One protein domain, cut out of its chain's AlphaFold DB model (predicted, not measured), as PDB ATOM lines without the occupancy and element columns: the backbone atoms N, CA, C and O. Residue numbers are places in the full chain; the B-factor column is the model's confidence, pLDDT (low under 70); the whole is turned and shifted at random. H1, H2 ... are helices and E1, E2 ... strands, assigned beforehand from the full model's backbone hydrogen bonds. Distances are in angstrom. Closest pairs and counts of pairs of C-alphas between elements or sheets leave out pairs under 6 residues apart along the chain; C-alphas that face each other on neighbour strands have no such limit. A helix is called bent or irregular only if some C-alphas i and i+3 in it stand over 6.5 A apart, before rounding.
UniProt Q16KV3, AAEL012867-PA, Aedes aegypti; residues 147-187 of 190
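What this domain is: This is residues 147 to 187 of the 190 residues of the protein "AAEL012867-PA" of Aedes aegypti (UniProt Q16KV3). The model is an open, flat arch of two arms: a hairpin of two strands, E1 and E2, and one helix, H1, which sticks out from the end of E2 and folds back with no part of the domain packed on most of its length. The middle between the hairpin and H1 is empty, and the loop of residues 154 to 160 lies at the far end of the hairpin from the link to H1. The printed part has 41 residues, with two named strands and then one named helix along the chain, in the order E1, E2, H1; the sheet has the order E1 - E2 and is antiparallel, and the class is mixed, helices and strands. The whole is only just loose, close to extended, with a radius of gyration of the C-alphas of 13.2 A and spans of 31 by 27 by 13 A.

Where its parts are: E1 is residues 147 to 153, 19.8 A from first to last C-alpha, and begins with the C-alpha of Trp 147 at (5.322, -41.696, -20.467). E2 is residues 161 to 167, 19.4 A long, and its last C-alpha, that of Gln 167, is at (3.585, -40.803, -25.336). H1 is residues 171 to 187, 25.8 A long, and ends with the C-alpha of Arg 187 at (14.551, -26.257, -41.828). H1 is irregular: C-alphas 172 and 175 are 7.7 A apart, and its line is a rough one.

How they stand to each other: E1 and E2 form a hairpin of antiparallel neighbour strands, with 155 degrees between their N-to-C directions. Among the C-alphas that face each other are those of Trp 147 and Gln 167, 5.2 A apart, and those of Lys 153 and Leu 161, 4.5 A apart. N 164 and O 150, 2.8 A apart, and N 166 and O 148, 2.9 A apart, are within hydrogen-bond range. The link from E1 to E2 is short, with 7 residues between them. The link from E2 to H1 is tight, with 3 residues between them. E1 and H1 are apart, with no C-alpha of the one within 8 A of the other. Residues 170 to 176, of which 171 to 176 belong to H1, stand free, and so do residues 178 to 187 of H1. In H1, 9 of 13 O i to N i+4 pairs are within hydrogen-bond range.

The domain as a whole: The two C-alphas farthest apart are those of Asp 158 and Glu 171, at 34.1 A. The C-alphas of Trp 147 and Arg 187, the first and last printed, are 27.9 A apart. The printed part has no cut and no long link. The mean pLDDT of the printed part is 86.6, with 96 for E1, 95 for E2 and 80 for H1; residues 186 to 187, at the end of H1, are under 70.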
ATOM      1  N   TRP A 147       4.095 -41.624 -21.259       96.50
ATOM      2  CA  TRP A 147       5.322 -41.696 -20.467       96.50
ATOM      3  C   TRP A 147       5.469 -40.511 -19.520       96.50
ATOM      4  O   TRP A 147       5.976 -40.667 -18.411       96.50
ATOM      5  N   HIS A 148       5.004 -39.331 -19.934       97.88
ATOM      6  CA  HIS A 148       5.129 -38.115 -19.142       97.88
ATOM      7  C   HIS A 148       3.958 -37.159 -19.376       97.88
ATOM      8  O   HIS A 148       3.379 -37.120 -20.462       97.88
ATOM      9  N   ARG A 149       3.619 -36.382 -18.345       98.00
ATOM     10  CA  ARG A 149       2.660 -35.276 -18.411       98.00
ATOM     11  C   ARG A 149       3.292 -34.062 -17.754       98.00
ATOM     12  O   ARG A 149       3.814 -34.192 -16.650       98.00
ATOM     13  N   PHE A 150       3.224 -32.913 -18.407       97.00
ATOM     14  CA  PHE A 150       3.793 -31.671 -17.888       97.00
ATOM     15  C   PHE A 150       2.915 -30.477 -18.250       97.00
ATOM     16  O   PHE A 150       2.078 -30.569 -19.147       97.00
ATOM     17  N   GLN A 151       3.102 -29.367 -17.539       96.00
ATOM     18  CA  GLN A 151       2.477 -28.091 -17.872       96.00
ATOM     19  C   GLN A 151       3.515 -27.144 -18.464       96.00
ATOM     20  O   GLN A 151       4.622 -27.027 -17.938       96.00
ATOM     21  N   ALA A 152       3.149 -26.460 -19.540       93.38
ATOM     22  CA  ALA A 152       3.941 -25.392 -20.142       93.38
ATOM     23  C   ALA A 152       3.009 -24.306 -20.687       93.38
ATOM     24  O   ALA A 152       1.793 -24.486 -20.698       93.38
ATOM     25  N   LYS A 153       3.566 -23.159 -21.090       92.94
ATOM     26  CA  LYS A 153       2.769 -22.097 -21.717       92.94
ATOM     27  C   LYS A 153       2.153 -22.609 -23.018       92.94
ATOM     28  O   LYS A 153       2.859 -23.238 -23.805       92.94
ATOM     29  N   GLY A 154       0.873 -22.303 -23.208       86.69
ATOM     30  CA  GLY A 154       0.129 -22.557 -24.432       86.69
ATOM     31  C   GLY A 154       0.759 -21.891 -25.653       86.69
ATOM     32  O   GLY A 154       1.581 -20.981 -25.543       86.69
ATOM     33  N   SER A 155       0.338 -22.331 -26.837       80.38
ATOM     34  CA  SER A 155       0.749 -21.707 -28.108       80.38
ATOM     35  C   SER A 155       0.106 -20.334 -28.357       80.38
ATOM     36  O   SER A 155       0.485 -19.641 -29.298       80.38
ATOM     37  N   GLN A 156      -0.856 -19.937 -27.518       80.75
ATOM     38  CA  GLN A 156      -1.495 -18.625 -27.556       80.75
ATOM     39  C   GLN A 156      -0.687 -17.598 -26.743       80.75
ATOM     40  O   GLN A 156      -0.060 -17.925 -25.737       80.75
ATOM     41  N   GLU A 157      -0.731 -16.325 -27.145       75.12
ATOM     42  CA  GLU A 157      -0.028 -15.224 -26.460       75.12
ATOM     43  C   GLU A 157      -0.663 -14.816 -25.112       75.12
ATOM     44  O   GLU A 157      -0.259 -13.828 -24.501       75.12
ATOM     45  N   ASP A 158      -1.642 -15.572 -24.611       83.69
ATOM     46  CA  ASP A 158      -2.339 -15.291 -23.352       83.69
ATOM     47  C   ASP A 158      -1.550 -15.721 -22.100       83.69
ATOM     48  O   ASP A 158      -1.903 -15.354 -20.976       83.69
ATOM     49  N   GLY A 159      -0.465 -16.481 -22.284       78.75
ATOM     50  CA  GLY A 159       0.407 -16.956 -21.214       78.75
ATOM     51  C   GLY A 159      -0.207 -18.037 -20.319       78.75
ATOM     52  O   GLY A 159       0.388 -18.342 -19.279       78.75
ATOM     53  N   GLN A 160      -1.354 -18.620 -20.687       89.69
ATOM     54  CA  GLN A 160      -1.988 -19.683 -19.910       89.69
ATOM     55  C   GLN A 160      -1.183 -20.984 -19.974       89.69
ATOM     56  O   GLN A 160      -0.534 -21.296 -20.973       89.69
ATOM     57  N   LEU A 161      -1.199 -21.745 -18.875       91.12
ATOM     58  CA  LEU A 161      -0.555 -23.054 -18.818       91.12
ATOM     59  C   LEU A 161      -1.495 -24.137 -19.356       91.12
ATOM     60  O   LEU A 161      -2.619 -24.284 -18.879       91.12
ATOM     61  N   GLU A 162      -0.990 -24.947 -20.281       95.19
ATOM     62  CA  GLU A 162      -1.679 -26.097 -20.865       95.19
ATOM     63  C   GLU A 162      -0.996 -27.404 -20.448       95.19
ATOM     64  O   GLU A 162       0.203 -27.443 -20.160       95.19
ATOM     65  N   TRP A 163      -1.769 -28.492 -20.399       95.19
ATOM     66  CA  TRP A 163      -1.236 -29.832 -20.164       95.19
ATOM     67  C   TRP A 163      -0.747 -30.459 -21.468       95.19
ATOM     68  O   TRP A 163      -1.502 -30.583 -22.428       95.19
ATOM     69  N   TYR A 164       0.482 -30.961 -21.446       95.81
ATOM     70  CA  TYR A 164       1.115 -31.688 -22.540       95.81
ATOM     71  C   TYR A 164       1.403 -33.131 -22.132       95.81
ATOM     72  O   TYR A 164       1.642 -33.432 -20.956       95.81
ATOM     73  N   THR A 165       1.409 -34.034 -23.112       96.88
ATOM     74  CA  THR A 165       1.758 -35.443 -22.921       96.88
ATOM     75  C   THR A 165       2.917 -35.848 -23.824       96.88
ATOM     76  O   THR A 165       3.000 -35.445 -24.981       96.88
ATOM     77  N   VAL A 166       3.808 -36.682 -23.290       96.50
ATOM     78  CA  VAL A 166       4.813 -37.414 -24.069       96.50
ATOM     79  C   VAL A 166       4.399 -38.875 -24.043       96.50
ATOM     80  O   VAL A 166       4.269 -39.459 -22.965       96.50
ATOM     81  N   GLN A 167       4.137 -39.457 -25.207       95.56
ATOM     82  CA  GLN A 167       3.585 -40.803 -25.336       95.56
ATOM     83  C   GLN A 167       4.215 -41.565 -26.496       95.56
ATOM     84  O   GLN A 167       4.825 -40.962 -27.377       95.56
ATOM     85  N   ASP A 168       4.026 -42.884 -26.513       93.56
ATOM     86  CA  ASP A 168       4.285 -43.667 -27.720       93.56
ATOM     87  C   ASP A 168       3.472 -43.125 -28.904       93.56
ATOM     88  O   ASP A 168       2.308 -42.728 -28.754       93.56
ATOM     89  N   LEU A 169       4.078 -43.155 -30.089       92.62
ATOM     90  CA  LEU A 169       3.401 -42.819 -31.332       92.62
ATOM     91  C   LEU A 169       2.417 -43.942 -31.692       92.62
ATOM     92  O   LEU A 169       2.872 -45.063 -31.895       92.62
ATOM     93  N   PRO A 170       1.103 -43.685 -31.801       90.50
ATOM     94  CA  PRO A 170       0.167 -44.696 -32.287       90.50
ATOM     95  C   PRO A 170       0.547 -45.175 -33.699       90.50
ATOM     96  O   PRO A 170       1.018 -44.385 -34.518       90.50
ATOM     97  N   GLU A 171       0.355 -46.466 -33.990       81.38
ATOM     98  CA  GLU A 171       0.800 -47.088 -35.253       81.38
ATOM     99  C   GLU A 171       0.245 -46.398 -36.508       81.38
ATOM    100  O   GLU A 171       0.949 -46.256 -37.509       81.38
ATOM    101  N   ASP A 172      -0.992 -45.914 -36.441       86.62
ATOM    102  CA  ASP A 172      -1.689 -45.213 -37.520       86.62
ATOM    103  C   ASP A 172      -1.194 -43.773 -37.746       86.62
ATOM    104  O   ASP A 172      -1.523 -43.160 -38.759       86.62
ATOM    105  N   ARG A 173      -0.362 -43.231 -36.848       88.56
ATOM    106  CA  ARG A 173       0.181 -41.861 -36.918       88.56
ATOM    107  C   ARG A 173       1.617 -41.798 -37.439       88.56
ATOM    108  O   ARG A 173       2.249 -40.744 -37.390       88.56
ATOM    109  N   PHE A 174       2.151 -42.908 -37.947       80.38
ATOM    110  CA  PHE A 174       3.542 -42.984 -38.393       80.38
ATOM    111  C   PHE A 174       3.883 -41.978 -39.510       80.38
ATOM    112  O   PHE A 174       4.898 -41.289 -39.431       80.38
ATOM    113  N   GLU A 175       3.028 -41.844 -40.530       81.25
ATOM    114  CA  GLU A 175       3.259 -40.902 -41.639       81.25
ATOM    115  C   GLU A 175       3.180 -39.436 -41.187       81.25
ATOM    116  O   GLU A 175       3.952 -38.603 -41.668       81.25
ATOM    117  N   ASP A 176       2.312 -39.128 -40.220       89.19
ATOM    118  CA  ASP A 176       2.213 -37.792 -39.628       89.19
ATOM    119  C   ASP A 176       3.496 -37.418 -38.883       89.19
ATOM    120  O   ASP A 176       3.983 -36.299 -39.027       89.19
ATOM    121  N   ALA A 177       4.078 -38.353 -38.125       87.31
ATOM    122  CA  ALA A 177       5.331 -38.113 -37.414       87.31
ATOM    123  C   ALA A 177       6.507 -37.884 -38.375       87.31
ATOM    124  O   ALA A 177       7.301 -36.968 -38.164       87.31
ATOM    125  N   ILE A 178       6.600 -38.669 -39.456       81.44
ATOM    126  CA  ILE A 178       7.629 -38.476 -40.492       81.44
ATOM    127  C   ILE A 178       7.476 -37.111 -41.167       81.44
ATOM    128  O   ILE A 178       8.471 -36.415 -41.384       81.44
ATOM    129  N   ARG A 179       6.240 -36.708 -41.479       86.00
ATOM    130  CA  ARG A 179       5.955 -35.393 -42.058       86.00
ATOM    131  C   ARG A 179       6.345 -34.271 -41.102       86.00
ATOM    132  O   ARG A 179       7.100 -33.393 -41.501       86.00
ATOM    133  N   HIS A 180       5.921 -34.359 -39.841       88.00
ATOM    134  CA  HIS A 180       6.266 -33.397 -38.797       88.00
ATOM    135  C   HIS A 180       7.788 -33.249 -38.644       88.00
ATOM    136  O   HIS A 180       8.311 -32.138 -38.666       88.00
ATOM    137  N   MET A 181       8.522 -34.364 -38.573       82.12
ATOM    138  CA  MET A 181       9.985 -34.326 -38.555       82.12
ATOM    139  C   MET A 181      10.551 -33.644 -39.803       82.12
ATOM    140  O   MET A 181      11.412 -32.782 -39.690       82.12
ATOM    141  N   SER A 182      10.069 -34.000 -40.992       80.06
ATOM    142  CA  SER A 182      10.578 -33.436 -42.247       80.06
ATOM    143  C   SER A 182      10.343 -31.926 -42.344       80.06
ATOM    144  O   SER A 182      11.207 -31.196 -42.820       80.06
ATOM    145  N   GLU A 183       9.191 -31.448 -41.881       86.88
ATOM    146  CA  GLU A 183       8.803 -30.037 -41.947       86.88
ATOM    147  C   GLU A 183       9.557 -29.160 -40.942       86.88
ATOM    148  O   GLU A 183       9.917 -28.028 -41.273       86.88
ATOM    149  N   HIS A 184       9.806 -29.674 -39.735       80.56
ATOM    150  CA  HIS A 184      10.363 -28.885 -38.636       80.56
ATOM    151  C   HIS A 184      11.857 -29.123 -38.394       80.56
ATOM    152  O   HIS A 184      12.543 -28.196 -37.990       80.56
ATOM    153  N   PHE A 185      12.394 -30.314 -38.678       71.06
ATOM    154  CA  PHE A 185      13.812 -30.619 -38.449       71.06
ATOM    155  C   PHE A 185      14.710 -30.193 -39.620       71.06
ATOM    156  O   PHE A 185      15.794 -29.655 -39.414       71.06
ATOM    157  N   ALA A 186      14.268 -30.390 -40.870       56.28
ATOM    158  CA  ALA A 186      15.095 -30.086 -42.045       56.28
ATOM    159  C   ALA A 186      15.284 -28.577 -42.296       56.28
ATOM    160  O   ALA A 186      16.191 -28.187 -43.029       56.28
ATOM    161  N   ARG A 187      14.441 -27.719 -41.702       53.56
ATOM    162  CA  ARG A 187      14.551 -26.257 -41.828       53.56
ATOM    163  C   ARG A 187      15.638 -25.646 -40.943       53.56
ATOM    164  O   ARG A 187      16.173 -24.615 -41.325       53.56
TER     165      ARG A 187